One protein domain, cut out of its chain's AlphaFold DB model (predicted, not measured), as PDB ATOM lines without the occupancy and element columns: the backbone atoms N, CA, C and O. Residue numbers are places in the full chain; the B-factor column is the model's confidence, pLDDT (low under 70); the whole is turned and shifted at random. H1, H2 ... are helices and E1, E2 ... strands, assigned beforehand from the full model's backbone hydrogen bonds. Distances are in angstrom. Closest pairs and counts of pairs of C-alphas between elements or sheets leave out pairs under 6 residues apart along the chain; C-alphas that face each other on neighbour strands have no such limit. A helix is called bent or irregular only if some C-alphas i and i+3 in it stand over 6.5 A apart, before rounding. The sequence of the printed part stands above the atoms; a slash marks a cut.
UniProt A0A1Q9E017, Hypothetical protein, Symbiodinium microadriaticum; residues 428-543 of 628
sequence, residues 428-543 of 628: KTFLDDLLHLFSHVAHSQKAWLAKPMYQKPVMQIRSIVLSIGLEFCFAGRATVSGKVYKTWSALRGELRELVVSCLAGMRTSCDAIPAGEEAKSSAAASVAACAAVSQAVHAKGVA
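AT A GLANCE: This is residues 428 to 543 of the 628 residues of the protein "Hypothetical protein" of Symbiodinium microadriaticum (UniProt A0A1Q9E017). What is the main picture? Two long helices, H3 and H4, run side by side in opposite ways as the core of an up-and-down bundle, with the shorter H1 loosely along one side and H5 crossing the other side at a slant. At one end, a tiny strand hairpin, E1 and E2, joins H3 to H4. What is it made of? The 116 printed residues hold five named helices and two strands in the order H1 H2 H3 E1 E2 H4 H5, with an antiparallel sheet E1 - E2; the class is mostly helix. How big is it? It is compact, with a radius of gyration of the C-alphas of 14.7 A and spans of 47 by 33 by 20 A.

HOW THE PARTS SIT: Where does the first helix stand? H1, residues 430 to 443, only just touches H4, residues 488 to 511, with 3 pairs of C-alphas within 8 A, the closest being Leu 437 and Arg 496 at 6.8 A; they run the same way at a shallow tilt of 26 degrees. H2, residues 446 to 449, is close to H1 but not clearly touching: the closest C-alphas, Ala 442 and Leu 449, are 7.1 A apart. What does H4, the hub, touch besides H1? It touches H3, residues 452 to 475, opposite ways at a shallow tilt of 18 degrees, the closest C-alphas being Val 465 and Leu 495 at 6.7 A. It forms a helical hairpin with H5, residues 518 to 543, at a steep tilt of 43 degrees, the closest C-alphas being Met 506 and Ala 529 at 5.5 A. How do the other parts meet? H3 touches H5 with residues 453 to 461 alone, the closest C-alphas being Pro 457 and Ser 526 at 4.8 A. E1, residues 478 to 480, and E2, residues 483 to 485, form an antiparallel hairpin, with N 478 and O 485 within hydrogen-bond range at 3.0 A. What do the helix backbones show? Every O i to N i+4 pair is within range in H1, against 18 of 20 in H3, 18 of 20 in H4 and 17 of 22 in H5; H2 is too short for such a pair.

IN THESE COORDINATES: Where do the elements begin and end? H1 begins at C-alpha 430 (-17.393, -20.492, -37.795), and H5 ends at C-alpha 543 (7.827, -33.505, -43.897). How long are the helices? H1 measures 19.6 A, H3 35.3 A, H4 34.1 A and H5 35.8 A from first to last C-alpha. H3 is only just irregular: C-alphas 453 and 456 are 6.8 A apart.

THE WHOLE: How far does it reach? The two C-alphas farthest apart, Gly 476 and Gly 516, are 47.0 A apart. Is anything missing or uncertain? The printed part has no cut and no long link; the mean pLDDT of the printed part is 71.2, with residues 428 to 446 and 515 to 543 under 70.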
ATOM      1  N   LYS A 428     -22.561 -21.325 -31.758       46.31
ATOM      2  CA  LYS A 428     -21.232 -20.818 -32.081       46.31
ATOM      3  C   LYS A 428     -20.985 -20.961 -33.579       46.31
ATOM      4  O   LYS A 428     -20.931 -22.075 -34.097       46.31
ATOM      5  N   THR A 429     -20.795 -19.843 -34.269       58.84
ATOM      6  CA  THR A 429     -20.539 -19.856 -35.710       58.84
ATOM      7  C   THR A 429     -19.056 -20.080 -36.019       58.84
ATOM      8  O   THR A 429     -18.169 -19.850 -35.196       58.84
ATOM      9  N   PHE A 430     -18.758 -20.477 -37.254       63.25
ATOM     10  CA  PHE A 430     -17.393 -20.492 -37.795       63.25
ATOM     11  C   PHE A 430     -16.695 -19.123 -37.655       63.25
ATOM     12  O   PHE A 430     -15.497 -19.057 -37.372       63.25
ATOM     13  N   LEU A 431     -17.449 -18.029 -37.816       50.97
ATOM     14  CA  LEU A 431     -16.920 -16.674 -37.707       50.97
ATOM     15  C   LEU A 431     -16.560 -16.346 -36.254       50.97
ATOM     16  O   LEU A 431     -15.533 -15.716 -36.023       50.97
ATOM     17  N   ASP A 432     -17.337 -16.839 -35.285       61.78
ATOM     18  CA  ASP A 432     -16.999 -16.745 -33.861       61.78
ATOM     19  C   ASP A 432     -15.702 -17.483 -33.547       61.78
ATOM     20  O   ASP A 432     -14.861 -16.970 -32.816       61.78
ATOM     21  N   ASP A 433     -15.496 -18.664 -34.133       63.62
ATOM     22  CA  ASP A 433     -14.252 -19.418 -33.981       63.62
ATOM     23  C   ASP A 433     -13.045 -18.686 -34.583       63.62
ATOM     24  O   ASP A 433     -11.980 -18.668 -33.963       63.62
ATOM     25  N   LEU A 434     -13.198 -18.068 -35.758       63.00
ATOM     26  CA  LEU A 434     -12.141 -17.272 -36.388       63.00
ATOM     27  C   LEU A 434     -11.840 -15.992 -35.608       63.00
ATOM     28  O   LEU A 434     -10.675 -15.689 -35.347       63.00
ATOM     29  N   LEU A 435     -12.869 -15.251 -35.204       60.19
ATOM     30  CA  LEU A 435     -12.711 -14.045 -34.395       60.19
ATOM     31  C   LEU A 435     -12.086 -14.381 -33.043       60.19
ATOM     32  O   LEU A 435     -11.153 -13.702 -32.630       60.19
ATOM     33  N   HIS A 436     -12.513 -15.464 -32.397       68.75
ATOM     34  CA  HIS A 436     -11.917 -15.926 -31.149       68.75
ATOM     35  C   HIS A 436     -10.474 -16.401 -31.349       68.75
ATOM     36  O   HIS A 436      -9.641 -16.198 -30.466       68.75
ATOM     37  N   LEU A 437     -10.138 -17.002 -32.495       65.19
ATOM     38  CA  LEU A 437      -8.763 -17.371 -32.822       65.19
ATOM     39  C   LEU A 437      -7.864 -16.129 -32.886       65.19
ATOM     40  O   LEU A 437      -6.812 -16.101 -32.249       65.19
ATOM     41  N   PHE A 438      -8.308 -15.082 -33.584       64.00
ATOM     42  CA  PHE A 438      -7.583 -13.815 -33.660       64.00
ATOM     43  C   PHE A 438      -7.533 -13.084 -32.325       64.00
ATOM     44  O   PHE A 438      -6.463 -12.638 -31.922       64.00
ATOM     45  N   SER A 439      -8.657 -13.001 -31.616       63.69
ATOM     46  CA  SER A 439      -8.746 -12.348 -30.314       63.69
ATOM     47  C   SER A 439      -7.878 -13.049 -29.280       63.69
ATOM     48  O   SER A 439      -7.111 -12.372 -28.609       63.69
ATOM     49  N   HIS A 440      -7.919 -14.378 -29.170       65.56
ATOM     50  CA  HIS A 440      -7.094 -15.124 -28.213       65.56
ATOM     51  C   HIS A 440      -5.606 -14.876 -28.460       65.56
ATOM     52  O   HIS A 440      -4.826 -14.645 -27.535       65.56
ATOM     53  N   VAL A 441      -5.202 -14.912 -29.726       59.75
ATOM     54  CA  VAL A 441      -3.814 -14.701 -30.102       59.75
ATOM     55  C   VAL A 441      -3.400 -13.240 -29.878       59.75
ATOM     56  O   VAL A 441      -2.365 -12.997 -29.261       59.75
ATOM     57  N   ALA A 442      -4.247 -12.272 -30.233       58.50
ATOM     58  CA  ALA A 442      -3.997 -10.858 -29.973       58.50
ATOM     59  C   ALA A 442      -3.933 -10.516 -28.471       58.50
ATOM     60  O   ALA A 442      -3.068  -9.753 -28.045       58.50
ATOM     61  N   HIS A 443      -4.803 -11.113 -27.651       62.25
ATOM     62  CA  HIS A 443      -4.839 -10.900 -26.201       62.25
ATOM     63  C   HIS A 443      -3.610 -11.483 -25.501       62.25
ATOM     64  O   HIS A 443      -3.056 -10.830 -24.619       62.25
ATOM     65  N   SER A 444      -3.127 -12.652 -25.936       60.28
ATOM     66  CA  SER A 444      -1.884 -13.241 -25.413       60.28
ATOM     67  C   SER A 444      -0.619 -12.422 -25.730       60.28
ATOM     68  O   SER A 444       0.435 -12.677 -25.156       60.28
ATOM     69  N   GLN A 445      -0.702 -11.436 -26.635       63.62
ATOM     70  CA  GLN A 445       0.451 -10.720 -27.205       63.62
ATOM     71  C   GLN A 445       0.295  -9.186 -27.181       63.62
ATOM     72  O   GLN A 445       0.959  -8.454 -27.922       63.62
ATOM     73  N   LYS A 446      -0.570  -8.694 -26.285       66.56
ATOM     74  CA  LYS A 446      -1.111  -7.324 -26.245       66.56
ATOM     75  C   LYS A 446      -0.056  -6.204 -26.240       66.56
ATOM     76  O   LYS A 446      -0.287  -5.161 -26.841       66.56
ATOM     77  N   ALA A 447       1.098  -6.418 -25.604       70.25
ATOM     78  CA  ALA A 447       2.117  -5.380 -25.425       70.25
ATOM     79  C   ALA A 447       2.865  -5.003 -26.719       70.25
ATOM     80  O   ALA A 447       3.176  -3.833 -26.925       70.25
ATOM     81  N   TRP A 448       3.143  -5.958 -27.615       72.38
ATOM     82  CA  TRP A 448       3.917  -5.668 -28.832       72.38
ATOM     83  C   TRP A 448       3.042  -5.427 -30.062       72.38
ATOM     84  O   TRP A 448       3.407  -4.610 -30.903       72.38
ATOM     85  N   LEU A 449       1.851  -6.033 -30.134       70.31
ATOM     86  CA  LEU A 449       0.883  -5.793 -31.215       70.31
ATOM     87  C   LEU A 449       0.363  -4.346 -31.271       70.31
ATOM     88  O   LEU A 449      -0.129  -3.910 -32.309       70.31
ATOM     89  N   ALA A 450       0.495  -3.594 -30.175       73.56
ATOM     90  CA  ALA A 450       0.180  -2.171 -30.135       73.56
ATOM     91  C   ALA A 450       1.154  -1.313 -30.967       73.56
ATOM     92  O   ALA A 450       0.794  -0.201 -31.358       73.56
ATOM     93  N   LYS A 451       2.367  -1.805 -31.275       79.06
ATOM     94  CA  LYS A 451       3.338  -1.033 -32.062       79.06
ATOM     95  C   LYS A 451       2.930  -1.017 -33.550       79.06
ATOM     96  O   LYS A 451       2.680  -2.087 -34.117       79.06
ATOM     97  N   PRO A 452       2.925   0.151 -34.225       75.12
ATOM     98  CA  PRO A 452       2.480   0.296 -35.620       75.12
ATOM     99  C   PRO A 452       3.151  -0.665 -36.612       75.12
ATOM    100  O   PRO A 452       2.506  -1.152 -37.541       75.12
ATOM    101  N   MET A 453       4.425  -1.006 -36.380       78.81
ATOM    102  CA  MET A 453       5.199  -1.928 -37.221       78.81
ATOM    103  C   MET A 453       4.559  -3.320 -37.377       78.81
ATOM    104  O   MET A 453       4.755  -3.967 -38.405       78.81
ATOM    105  N   TYR A 454       3.760  -3.766 -36.401       76.69
ATOM    106  CA  TYR A 454       3.125  -5.088 -36.407       76.69
ATOM    107  C   TYR A 454       1.696  -5.091 -36.953       76.69
ATOM    108  O   TYR A 454       1.188  -6.156 -37.300       76.69
ATOM    109  N   GLN A 455       1.051  -3.929 -37.092       75.38
ATOM    110  CA  GLN A 455      -0.344  -3.860 -37.539       75.38
ATOM    111  C   GLN A 455      -0.514  -4.375 -38.972       75.38
ATOM    112  O   GLN A 455      -1.403  -5.182 -39.245       75.38
ATOM    113  N   LYS A 456       0.365  -3.958 -39.890       76.75
ATOM    114  CA  LYS A 456       0.276  -4.338 -41.307       76.75
ATOM    115  C   LYS A 456       0.464  -5.850 -41.528       76.75
ATOM    116  O   LYS A 456      -0.403  -6.446 -42.171       76.75
ATOM    117  N   PRO A 457       1.491  -6.513 -40.965       77.25
ATOM    118  CA  PRO A 457       1.621  -7.961 -41.107       77.25
ATOM    119  C   PRO A 457       0.500  -8.755 -40.407       77.25
ATOM    120  O   PRO A 457       0.036  -9.762 -40.938       77.25
ATOM    121  N   VAL A 458      -0.016  -8.286 -39.262       78.81
ATOM    122  CA  VAL A 458      -1.178  -8.913 -38.596       78.81
ATOM    123  C   VAL A 458      -2.417  -8.855 -39.487       78.81
ATOM    124  O   VAL A 458      -3.137  -9.848 -39.610       78.81
ATOM    125  N   MET A 459      -2.652  -7.724 -40.157       75.94
ATOM    126  CA  MET A 459      -3.748  -7.590 -41.122       75.94
ATOM    127  C   MET A 459      -3.570  -8.515 -42.334       75.94
ATOM    128  O   MET A 459      -4.557  -9.056 -42.831       75.94
ATOM    129  N   GLN A 460      -2.333  -8.771 -42.770       78.88
ATOM    130  CA  GLN A 460      -2.047  -9.754 -43.823       78.88
ATOM    131  C   GLN A 460      -2.355 -11.185 -43.371       78.88
ATOM    132  O   GLN A 460      -3.056 -11.901 -44.084       78.88
ATOM    133  N   ILE A 461      -1.920 -11.588 -42.170       79.69
ATOM    134  CA  ILE A 461      -2.263 -12.902 -41.595       79.69
ATOM    135  C   ILE A 461      -3.785 -13.045 -41.483       79.69
ATOM    136  O   ILE A 461      -4.342 -14.082 -41.846       79.69
ATOM    137  N   ARG A 462      -4.471 -11.986 -41.040       80.19
ATOM    138  CA  ARG A 462      -5.933 -11.952 -40.964       80.19
ATOM    139  C   ARG A 462      -6.588 -12.168 -42.324       80.19
ATOM    140  O   ARG A 462      -7.491 -12.993 -42.427       80.19
ATOM    141  N   SER A 463      -6.115 -11.465 -43.350       76.81
ATOM    142  CA  SER A 463      -6.606 -11.608 -44.723       76.81
ATOM    143  C   SER A 463      -6.428 -13.039 -45.248       76.81
ATOM    144  O   SER A 463      -7.375 -13.626 -45.767       76.81
ATOM    145  N   ILE A 464      -5.260 -13.651 -45.021       80.94
ATOM    146  CA  ILE A 464      -4.955 -15.022 -45.469       80.94
ATOM    147  C   ILE A 464      -5.891 -16.044 -44.817       80.94
ATOM    148  O   ILE A 464      -6.488 -16.871 -45.504       80.94
ATOM    149  N   VAL A 465      -6.063 -15.981 -43.497       81.88
ATOM    150  CA  VAL A 465      -6.933 -16.919 -42.770       81.88
ATOM    151  C   VAL A 465      -8.398 -16.731 -43.152       81.88
ATOM    152  O   VAL A 465      -9.111 -17.723 -43.298       81.88
ATOM    153  N   LEU A 466      -8.849 -15.485 -43.338       81.00
ATOM    154  CA  LEU A 466     -10.197 -15.205 -43.834       81.00
ATOM    155  C   LEU A 466     -10.390 -15.777 -45.239       81.00
ATOM    156  O   LEU A 466     -11.398 -16.430 -45.478       81.00
ATOM    157  N   SER A 467      -9.413 -15.610 -46.133       80.44
ATOM    158  CA  SER A 467      -9.458 -16.178 -47.482       80.44
ATOM    159  C   SER A 467      -9.577 -17.704 -47.458       80.44
ATOM    160  O   SER A 467     -10.418 -18.253 -48.163       80.44
ATOM    161  N   ILE A 468      -8.793 -18.393 -46.622       81.94
ATOM    162  CA  ILE A 468      -8.865 -19.859 -46.473       81.94
ATOM    163  C   ILE A 468     -10.215 -20.282 -45.873       81.94
ATOM    164  O   ILE A 468     -10.802 -21.287 -46.273       81.94
ATOM    165  N   GLY A 469     -10.722 -19.516 -44.906       78.31
ATOM    166  CA  GLY A 469     -12.036 -19.750 -44.319       78.31
ATOM    167  C   GLY A 469     -13.167 -19.608 -45.341       78.31
ATOM    168  O   GLY A 469     -14.041 -20.468 -45.404       78.31
ATOM    169  N   LEU A 470     -13.118 -18.574 -46.184       78.44
ATOM    170  CA  LEU A 470     -14.078 -18.368 -47.270       78.44
ATOM    171  C   LEU A 470     -13.979 -19.471 -48.331       78.44
ATOM    172  O   LEU A 470     -15.013 -19.993 -48.744       78.44
ATOM    173  N   GLU A 471     -12.765 -19.881 -48.720       80.75
ATOM    174  CA  GLU A 471     -12.555 -21.040 -49.602       80.75
ATOM    175  C   GLU A 471     -13.261 -22.278 -49.033       80.75
ATOM    176  O   GLU A 471     -14.034 -22.929 -49.736       80.75
ATOM    177  N   PHE A 472     -13.084 -22.553 -47.736       84.56
ATOM    178  CA  PHE A 472     -13.748 -23.671 -47.072       84.56
ATOM    179  C   PHE A 472     -15.278 -23.563 -47.116       84.56
ATOM    180  O   PHE A 472     -15.945 -24.553 -47.421       84.56
ATOM    181  N   CYS A 473     -15.834 -22.382 -46.835       72.62
ATOM    182  CA  CYS A 473     -17.279 -22.150 -46.843       72.62
ATOM    183  C   CYS A 473     -17.902 -22.358 -48.229       72.62
ATOM    184  O   CYS A 473     -18.944 -23.003 -48.333       72.62
ATOM    185  N   PHE A 474     -17.269 -21.853 -49.291       73.88
ATOM    186  CA  PHE A 474     -17.831 -21.923 -50.643       73.88
ATOM    187  C   PHE A 474     -17.524 -23.238 -51.366       73.88
ATOM    188  O   PHE A 474     -18.371 -23.752 -52.099       73.88
ATOM    189  N   ALA A 475     -16.332 -23.806 -51.171       77.19
ATOM    190  CA  ALA A 475     -15.923 -25.038 -51.844       77.19
ATOM    191  C   ALA A 475     -16.223 -26.309 -51.028       77.19
ATOM    192  O   ALA A 475     -16.033 -27.420 -51.534       77.19
ATOM    193  N   GLY A 476     -16.636 -26.175 -49.761       84.19
ATOM    194  CA  GLY A 476     -16.785 -27.291 -48.817       84.19
ATOM    195  C   GLY A 476     -15.457 -27.977 -48.466       84.19
ATOM    196  O   GLY A 476     -15.440 -29.077 -47.909       84.19
ATOM    197  N   ARG A 477     -14.332 -27.371 -48.859       88.69
ATOM    198  CA  ARG A 477     -12.969 -27.836 -48.609       88.69
ATOM    199  C   ARG A 477     -11.992 -26.675 -48.743       88.69
ATOM    200  O   ARG A 477     -12.260 -25.759 -49.505       88.69
ATOM    201  N   ALA A 478     -10.848 -26.752 -48.077       91.12
ATOM    202  CA  ALA A 478      -9.753 -25.810 -48.289       91.12
ATOM    203  C   ALA A 478      -8.411 -26.530 -48.320       91.12
ATOM    204  O   ALA A 478      -8.255 -27.579 -47.681       91.12
ATOM    205  N   THR A 479      -7.445 -25.974 -49.049       88.88
ATOM    206  CA  THR A 479      -6.091 -26.537 -49.111       88.88
ATOM    207  C   THR A 479      -5.112 -25.676 -48.326       88.88
ATOM    208  O   THR A 479      -4.808 -24.555 -48.716       88.88
ATOM    209  N   VAL A 480      -4.556 -26.220 -47.244       90.75
ATOM    210  CA  VAL A 480      -3.507 -25.554 -46.454       90.75
ATOM    211  C   VAL A 480      -2.284 -26.457 -46.437       90.75
ATOM    212  O   VAL A 480      -2.385 -27.639 -46.104       90.75
ATOM    213  N   SER A 481      -1.125 -25.932 -46.840       85.94
ATOM    214  CA  SER A 481       0.137 -26.696 -46.848       85.94
ATOM    215  C   SER A 481       0.087 -27.963 -47.716       85.94
ATOM    216  O   SER A 481       0.670 -28.991 -47.378       85.94
ATOM    217  N   GLY A 482      -0.679 -27.920 -48.814       87.31
ATOM    218  CA  GLY A 482      -0.910 -29.068 -49.702       87.31
ATOM    219  C   GLY A 482      -1.845 -30.148 -49.136       87.31
ATOM    220  O   GLY A 482      -2.140 -31.117 -49.834       87.31
ATOM    221  N   LYS A 483      -2.345 -29.991 -47.903       92.62
ATOM    222  CA  LYS A 483      -3.354 -30.873 -47.305       92.62
ATOM    223  C   LYS A 483      -4.748 -30.313 -47.572       92.62
ATOM    224  O   LYS A 483      -4.997 -29.134 -47.343       92.62
ATOM    225  N   VAL A 484      -5.655 -31.171 -48.036       93.31
ATOM    226  CA  VAL A 484      -7.056 -30.812 -48.296       93.31
ATOM    227  C   VAL A 484      -7.897 -31.133 -47.067       93.31
ATOM    228  O   VAL A 484      -8.028 -32.296 -46.681       93.31
ATOM    229  N   TYR A 485      -8.517 -30.113 -46.488       91.94
ATOM    230  CA  TYR A 485      -9.408 -30.228 -45.342       91.94
ATOM    231  C   TYR A 485     -10.852 -30.220 -45.823       91.94
ATOM    232  O   TYR A 485     -11.252 -29.300 -46.526       91.94
ATOM    233  N   LYS A 486     -11.632 -31.242 -45.456       90.94
ATOM    234  CA  LYS A 486     -13.056 -31.385 -45.832       90.94
ATOM    235  C   LYS A 486     -14.027 -31.070 -44.693       90.94
ATOM    236  O   LYS A 486     -15.229 -31.025 -44.905       90.94
ATOM    237  N   THR A 487     -13.516 -30.904 -43.475       89.81
ATOM    238  CA  THR A 487     -14.313 -30.585 -42.291       89.81
ATOM    239  C   THR A 487     -13.722 -29.371 -41.590       89.81
ATOM    240  O   THR A 487     -12.500 -29.201 -41.541       89.81
ATOM    241  N   TRP A 488     -14.594 -28.528 -41.030       85.06
ATOM    242  CA  TRP A 488     -14.172 -27.308 -40.345       85.06
ATOM    243  C   TRP A 488     -13.305 -27.622 -39.126       85.06
ATOM    244  O   TRP A 488     -12.292 -26.973 -38.903       85.06
ATOM    245  N   SER A 489     -13.651 -28.671 -38.374       83.12
ATOM    246  CA  SER A 489     -12.894 -29.109 -37.197       83.12
ATOM    247  C   SER A 489     -11.434 -29.442 -37.518       83.12
ATOM    248  O   SER A 489     -10.546 -29.062 -36.758       83.12
ATOM    249  N   ALA A 490     -11.172 -30.089 -38.659       84.06
ATOM    250  CA  ALA A 490      -9.816 -30.409 -39.096       84.06
ATOM    251  C   ALA A 490      -9.067 -29.165 -39.605       84.06
ATOM    252  O   ALA A 490      -7.896 -28.981 -39.284       84.06
ATOM    253  N   LEU A 491      -9.747 -28.291 -40.360       89.06
ATOM    254  CA  LEU A 491      -9.156 -27.049 -40.871       89.06
ATOM    255  C   LEU A 491      -8.819 -26.061 -39.746       89.06
ATOM    256  O   LEU A 491      -7.769 -25.423 -39.772       89.06
ATOM    257  N   ARG A 492      -9.696 -25.941 -38.746       85.44
ATOM    258  CA  ARG A 492      -9.560 -25.003 -37.625       85.44
ATOM    259  C   ARG A 492      -8.267 -25.225 -36.839       85.44
ATOM    260  O   ARG A 492      -7.630 -24.249 -36.445       85.44
ATOM    261  N   GLY A 493      -7.881 -26.482 -36.622       84.88
ATOM    262  CA  GLY A 493      -6.606 -26.824 -35.983       84.88
ATOM    263  C   GLY A 493      -5.411 -26.301 -36.782       84.88
ATOM    264  O   GLY A 493      -4.562 -25.604 -36.232       84.88
ATOM    265  N   GLU A 494      -5.403 -26.540 -38.095       89.06
ATOM    266  CA  GLU A 494      -4.309 -26.094 -38.963       89.06
ATOM    267  C   GLU A 494      -4.255 -24.564 -39.094       89.06
ATOM    268  O   GLU A 494      -3.173 -23.984 -39.047       89.06
ATOM    269  N   LEU A 495      -5.406 -23.886 -39.192       86.38
ATOM    270  CA  LEU A 495      -5.470 -22.419 -39.210       86.38
ATOM    271  C   LEU A 495      -4.921 -21.810 -37.917       86.38
ATOM    272  O   LEU A 495      -4.228 -20.792 -37.963       86.38
ATOM    273  N   ARG A 496      -5.189 -22.435 -36.764       84.31
ATOM    274  CA  ARG A 496      -4.625 -22.006 -35.479       84.31
ATOM    275  C   ARG A 496      -3.110 -22.122 -35.466       84.31
ATOM    276  O   ARG A 496      -2.442 -21.165 -35.081       84.31
ATOM    277  N   GLU A 497      -2.583 -23.261 -35.891       82.75
ATOM    278  CA  GLU A 497      -1.138 -23.460 -35.975       82.75
ATOM    279  C   GLU A 497      -0.494 -22.483 -36.961       82.75
ATOM    280  O   GLU A 497       0.523 -21.880 -36.629       82.75
ATOM    281  N   LEU A 498      -1.121 -22.247 -38.117       84.38
ATOM    282  CA  LEU A 498      -0.652 -21.279 -39.105       84.38
ATOM    283  C   LEU A 498      -0.537 -19.875 -38.497       84.38
ATOM    284  O   LEU A 498       0.523 -19.261 -38.594       84.38
ATOM    285  N   VAL A 499      -1.586 -19.386 -37.829       84.19
ATOM    286  CA  VAL A 499      -1.576 -18.066 -37.173       84.19
ATOM    287  C   VAL A 499      -0.465 -17.977 -36.126       84.19
ATOM    288  O   VAL A 499       0.288 -17.002 -36.115       84.19
ATOM    289  N   VAL A 500      -0.326 -19.001 -35.277       82.75
ATOM    290  CA  VAL A 500       0.711 -19.046 -34.235       82.75
ATOM    291  C   VAL A 500       2.112 -19.036 -34.849       82.75
ATOM    292  O   VAL A 500       2.953 -18.247 -34.421       82.75
ATOM    293  N   SER A 501       2.364 -19.848 -35.880       81.50
ATOM    294  CA  SER A 501       3.656 -19.889 -36.573       81.50
ATOM    295  C   SER A 501       3.990 -18.564 -37.259       81.50
ATOM    296  O   SER A 501       5.128 -18.104 -37.172       81.50
ATOM    297  N   CYS A 502       3.012 -17.919 -37.897       81.88
ATOM    298  CA  CYS A 502       3.229 -16.647 -38.583       81.88
ATOM    299  C   CYS A 502       3.566 -15.526 -37.599       81.88
ATOM    300  O   CYS A 502       4.487 -14.750 -37.843       81.88
ATOM    301  N   LEU A 503       2.878 -15.466 -36.459       81.88
ATOM    302  CA  LEU A 503       3.158 -14.459 -35.436       81.88
ATOM    303  C   LEU A 503       4.464 -14.722 -34.691       81.88
ATOM    304  O   LEU A 503       5.174 -13.772 -34.366       81.88
ATOM    305  N   ALA A 504       4.821 -15.989 -34.465       79.44
ATOM    306  CA  ALA A 504       6.130 -16.345 -33.926       79.44
ATOM    307  C   ALA A 504       7.257 -15.904 -34.873       79.44
ATOM    308  O   ALA A 504       8.189 -15.233 -34.433       79.44
ATOM    309  N   GLY A 505       7.130 -16.197 -36.174       80.31
ATOM    310  CA  GLY A 505       8.100 -15.776 -37.190       80.31
ATOM    311  C   GLY A 505       8.173 -14.256 -37.361       80.31
ATOM    312  O   GLY A 505       9.255 -13.698 -37.551       80.31
ATOM    313  N   MET A 506       7.041 -13.560 -37.236       80.69
ATOM    314  CA  MET A 506       7.013 -12.099 -37.207       80.69
ATOM    315  C   MET A 506       7.783 -11.537 -36.020       80.69
ATOM    316  O   MET A 506       8.601 -10.642 -36.207       80.69
ATOM    317  N   ARG A 507       7.536 -12.053 -34.813       77.69
ATOM    318  CA  ARG A 507       8.207 -11.583 -33.601       77.69
ATOM    319  C   ARG A 507       9.720 -11.731 -33.723       77.69
ATOM    320  O   ARG A 507      10.432 -10.752 -33.551       77.69
ATOM    321  N   THR A 508      10.202 -12.904 -34.132       79.75
ATOM    322  CA  THR A 508      11.643 -13.131 -34.323       79.75
ATOM    323  C   THR A 508      12.244 -12.225 -35.396       79.75
ATOM    324  O   THR A 508      13.377 -11.779 -35.254       79.75
ATOM    325  N   SER A 509      11.495 -11.942 -36.466       76.44
ATOM    326  CA  SER A 509      11.975 -11.089 -37.560       76.44
ATOM    327  C   SER A 509      12.025  -9.619 -37.165       76.44
ATOM    328  O   SER A 509      12.929  -8.910 -37.587       76.44
ATOM    329  N   CYS A 510      11.064  -9.163 -36.366       72.88
ATOM    330  CA  CYS A 510      10.980  -7.783 -35.913       72.88
ATOM    331  C   CYS A 510      11.921  -7.477 -34.745       72.88
ATOM    332  O   CYS A 510      12.497  -6.395 -34.721       72.88
ATOM    333  N   ASP A 511      12.116  -8.422 -33.820       73.88
ATOM    334  CA  ASP A 511      13.062  -8.280 -32.703       73.88
ATOM    335  C   ASP A 511      14.528  -8.271 -33.194       73.88
ATOM    336  O   ASP A 511      15.414  -7.770 -32.508       73.88
ATOM    337  N   ALA A 512      14.792  -8.779 -34.405       75.56
ATOM    338  CA  ALA A 512      16.108  -8.736 -35.046       75.56
ATOM    339  C   ALA A 512      16.442  -7.384 -35.713       75.56
ATOM    340  O   ALA A 512      17.554  -7.215 -36.217       75.56
ATOM    341  N   ILE A 513      15.501  -6.433 -35.755       70.25
ATOM    342  CA  ILE A 513      15.691  -5.137 -36.419       70.25
ATOM    343  C   ILE A 513      16.261  -4.133 -35.405       70.25
ATOM    344  O   ILE A 513      15.624  -3.896 -34.377       70.25
ATOM    345  N   PRO A 514      17.433  -3.519 -35.664       70.44
ATOM    346  CA  PRO A 514      18.024  -2.539 -34.758       70.44
ATOM    347  C   PRO A 514      17.087  -1.350 -34.509       70.44
ATOM    348  O   PRO A 514      16.453  -0.838 -35.439       70.44
ATOM    349  N   ALA A 515      17.032  -0.876 -33.262       54.44
ATOM    350  CA  ALA A 515      16.277   0.314 -32.881       54.44
ATOM    351  C   ALA A 515      16.807   1.540 -33.653       54.44
ATOM    352  O   ALA A 515      17.902   2.025 -33.380       54.44
ATOM    353  N   GLY A 516      16.061   1.997 -34.665       62.19
ATOM    354  CA  GLY A 516      16.446   3.129 -35.523       62.19
ATOM    355  C   GLY A 516      15.981   3.046 -36.983       62.19
ATOM    356  O   GLY A 516      15.919   4.076 -37.651       62.19
ATOM    357  N   GLU A 517      15.591   1.868 -37.489       60.25
ATOM    358  CA  GLU A 517      15.144   1.680 -38.889       60.25
ATOM    359  C   GLU A 517      13.627   1.411 -39.045       60.25
ATOM    360  O   GLU A 517      13.179   0.708 -39.955       60.25
ATOM    361  N   GLU A 518      12.795   1.984 -38.173       55.47
ATOM    362  CA  GLU A 518      11.378   1.601 -38.015       55.47
ATOM    363  C   GLU A 518      10.477   1.837 -39.248       55.47
ATOM    364  O   GLU A 518       9.487   1.131 -39.445       55.47
ATOM    365  N   ALA A 519      10.807   2.785 -40.130       49.84
ATOM    366  CA  ALA A 519       9.981   3.082 -41.308       49.84
ATOM    367  C   ALA A 519      10.243   2.133 -42.497       49.84
ATOM    368  O   ALA A 519       9.319   1.786 -43.236       49.84
ATOM    369  N   LYS A 520      11.489   1.668 -42.678       54.16
ATOM    370  CA  LYS A 520      11.844   0.668 -43.708       54.16
ATOM    371  C   LYS A 520      11.529  -0.760 -43.242       54.16
ATOM    372  O   LYS A 520      11.328  -1.653 -44.068       54.16
ATOM    373  N   SER A 521      11.410  -0.960 -41.929       54.75
ATOM    374  CA  SER A 521      11.199  -2.262 -41.297       54.75
ATOM    375  C   SER A 521       9.787  -2.830 -41.458       54.75
ATOM    376  O   SER A 521       9.644  -4.046 -41.523       54.75
ATOM    377  N   SER A 522       8.738  -2.009 -41.602       51.06
ATOM    378  CA  SER A 522       7.358  -2.514 -41.760       51.06
ATOM    379  C   SER A 522       7.167  -3.332 -43.047       51.06
ATOM    380  O   SER A 522       6.469  -4.352 -43.058       51.06
ATOM    381  N   ALA A 523       7.826  -2.926 -44.139       52.25
ATOM    382  CA  ALA A 523       7.833  -3.683 -45.389       52.25
ATOM    383  C   ALA A 523       8.621  -4.993 -45.241       52.25
ATOM    384  O   ALA A 523       8.130  -6.041 -45.658       52.25
ATOM    385  N   ALA A 524       9.783  -4.960 -44.581       57.81
ATOM    386  CA  ALA A 524      10.585  -6.150 -44.298       57.81
ATOM    387  C   ALA A 524       9.851  -7.140 -43.374       57.81
ATOM    388  O   ALA A 524       9.839  -8.334 -43.654       57.81
ATOM    389  N   ALA A 525       9.153  -6.652 -42.348       58.28
ATOM    390  CA  ALA A 525       8.318  -7.446 -41.450       58.28
ATOM    391  C   ALA A 525       7.117  -8.073 -42.173       58.28
ATOM    392  O   ALA A 525       6.775  -9.225 -41.921       58.28
ATOM    393  N   SER A 526       6.505  -7.346 -43.112       55.03
ATOM    394  CA  SER A 526       5.423  -7.869 -43.961       55.03
ATOM    395  C   SER A 526       5.936  -8.958 -44.910       55.03
ATOM    396  O   SER A 526       5.322 -10.011 -45.049       55.03
ATOM    397  N   VAL A 527       7.100  -8.743 -45.534       57.59
ATOM    398  CA  VAL A 527       7.756  -9.741 -46.395       57.59
ATOM    399  C   VAL A 527       8.175 -10.966 -45.584       57.59
ATOM    400  O   VAL A 527       7.962 -12.087 -46.040       57.59
ATOM    401  N   ALA A 528       8.700 -10.778 -44.375       58.91
ATOM    402  CA  ALA A 528       9.056 -11.858 -43.464       58.91
ATOM    403  C   ALA A 528       7.822 -12.631 -42.979       58.91
ATOM    404  O   ALA A 528       7.872 -13.854 -42.920       58.91
ATOM    405  N   ALA A 529       6.695 -11.962 -42.716       56.00
ATOM    406  CA  ALA A 529       5.429 -12.619 -42.396       56.00
ATOM    407  C   ALA A 529       4.928 -13.466 -43.573       56.00
ATOM    408  O   ALA A 529       4.626 -14.641 -43.394       56.00
ATOM    409  N   CYS A 530       4.917 -12.919 -44.792       54.34
ATOM    410  CA  CYS A 530       4.557 -13.667 -45.999       54.34
ATOM    411  C   CYS A 530       5.523 -14.831 -46.278       54.34
ATOM    412  O   CYS A 530       5.093 -15.912 -46.680       54.34
ATOM    413  N   ALA A 531       6.823 -14.641 -46.039       60.34
ATOM    414  CA  ALA A 531       7.827 -15.691 -46.162       60.34
ATOM    415  C   ALA A 531       7.647 -16.769 -45.086       60.34
ATOM    416  O   ALA A 531       7.745 -17.945 -45.410       60.34
ATOM    417  N   ALA A 532       7.315 -16.399 -43.847       58.78
ATOM    418  CA  ALA A 532       7.015 -17.327 -42.760       58.78
ATOM    419  C   ALA A 532       5.723 -18.110 -43.026       58.78
ATOM    420  O   ALA A 532       5.698 -19.315 -42.793       58.78
ATOM    421  N   VAL A 533       4.686 -17.474 -43.588       58.59
ATOM    422  CA  VAL A 533       3.480 -18.160 -44.087       58.59
ATOM    423  C   VAL A 533       3.884 -19.174 -45.155       58.59
ATOM    424  O   VAL A 533       3.556 -20.349 -45.045       58.59
ATOM    425  N   SER A 534       4.634 -18.738 -46.170       57.59
ATOM    426  CA  SER A 534       5.070 -19.595 -47.275       57.59
ATOM    427  C   SER A 534       5.936 -20.764 -46.784       57.59
ATOM    428  O   SER A 534       5.712 -21.913 -47.158       57.59
ATOM    429  N   GLN A 535       6.866 -20.515 -45.862       61.47
ATOM    430  CA  GLN A 535       7.714 -21.535 -45.246       61.47
ATOM    431  C   GLN A 535       6.921 -22.484 -44.346       61.47
ATOM    432  O   GLN A 535       7.146 -23.688 -44.424       61.47
ATOM    433  N   ALA A 536       5.971 -22.003 -43.543       57.41
ATOM    434  CA  ALA A 536       5.097 -22.857 -42.736       57.41
ATOM    435  C   ALA A 536       4.212 -23.750 -43.625       57.41
ATOM    436  O   ALA A 536       4.032 -24.938 -43.339       57.41
ATOM    437  N   VAL A 537       3.737 -23.198 -44.744       55.72
ATOM    438  CA  VAL A 537       2.956 -23.906 -45.767       55.72
ATOM    439  C   VAL A 537       3.806 -24.954 -46.500       55.72
ATOM    440  O   VAL A 537       3.340 -26.067 -46.752       55.72
ATOM    441  N   HIS A 538       5.073 -24.659 -46.799       50.66
ATOM    442  CA  HIS A 538       5.961 -25.566 -47.535       50.66
ATOM    443  C   HIS A 538       6.678 -26.609 -46.660       50.66
ATOM    444  O   HIS A 538       6.755 -27.776 -47.054       50.66
ATOM    445  N   ALA A 539       7.170 -26.250 -45.472       51.97
ATOM    446  CA  ALA A 539       7.954 -27.136 -44.603       51.97
ATOM    447  C   ALA A 539       7.149 -28.360 -44.131       51.97
ATOM    448  O   ALA A 539       7.671 -29.477 -44.086       51.97
ATOM    449  N   LYS A 540       5.847 -28.189 -43.868       52.09
ATOM    450  CA  LYS A 540       4.944 -29.299 -43.514       52.09
ATOM    451  C   LYS A 540       4.593 -30.204 -44.701       52.09
ATOM    452  O   LYS A 540       4.382 -31.401 -44.501       52.09
ATOM    453  N   GLY A 541       4.567 -29.668 -45.923       45.34
ATOM    454  CA  GLY A 541       4.357 -30.456 -47.143       45.34
ATOM    455  C   GLY A 541       5.519 -31.412 -47.431       45.34
ATOM    456  O   GLY A 541       5.299 -32.558 -47.821       45.34
ATOM    457  N   VAL A 542       6.755 -30.981 -47.160       39.44
ATOM    458  CA  VAL A 542       7.966 -31.800 -47.357       39.44
ATOM    459  C   VAL A 542       8.124 -32.857 -46.255       39.44
ATOM    460  O   VAL A 542       8.464 -34.000 -46.558       39.44
ATOM    461  N   ALA A 543       7.794 -32.535 -44.998       41.09
ATOM    462  CA  ALA A 543       7.827 -33.505 -43.897       41.09
ATOM    463  C   ALA A 543       6.790 -34.639 -44.063       41.09
ATOM    464  O   ALA A 543       7.085 -35.798 -43.770       41.09
TER     465      ALA A 543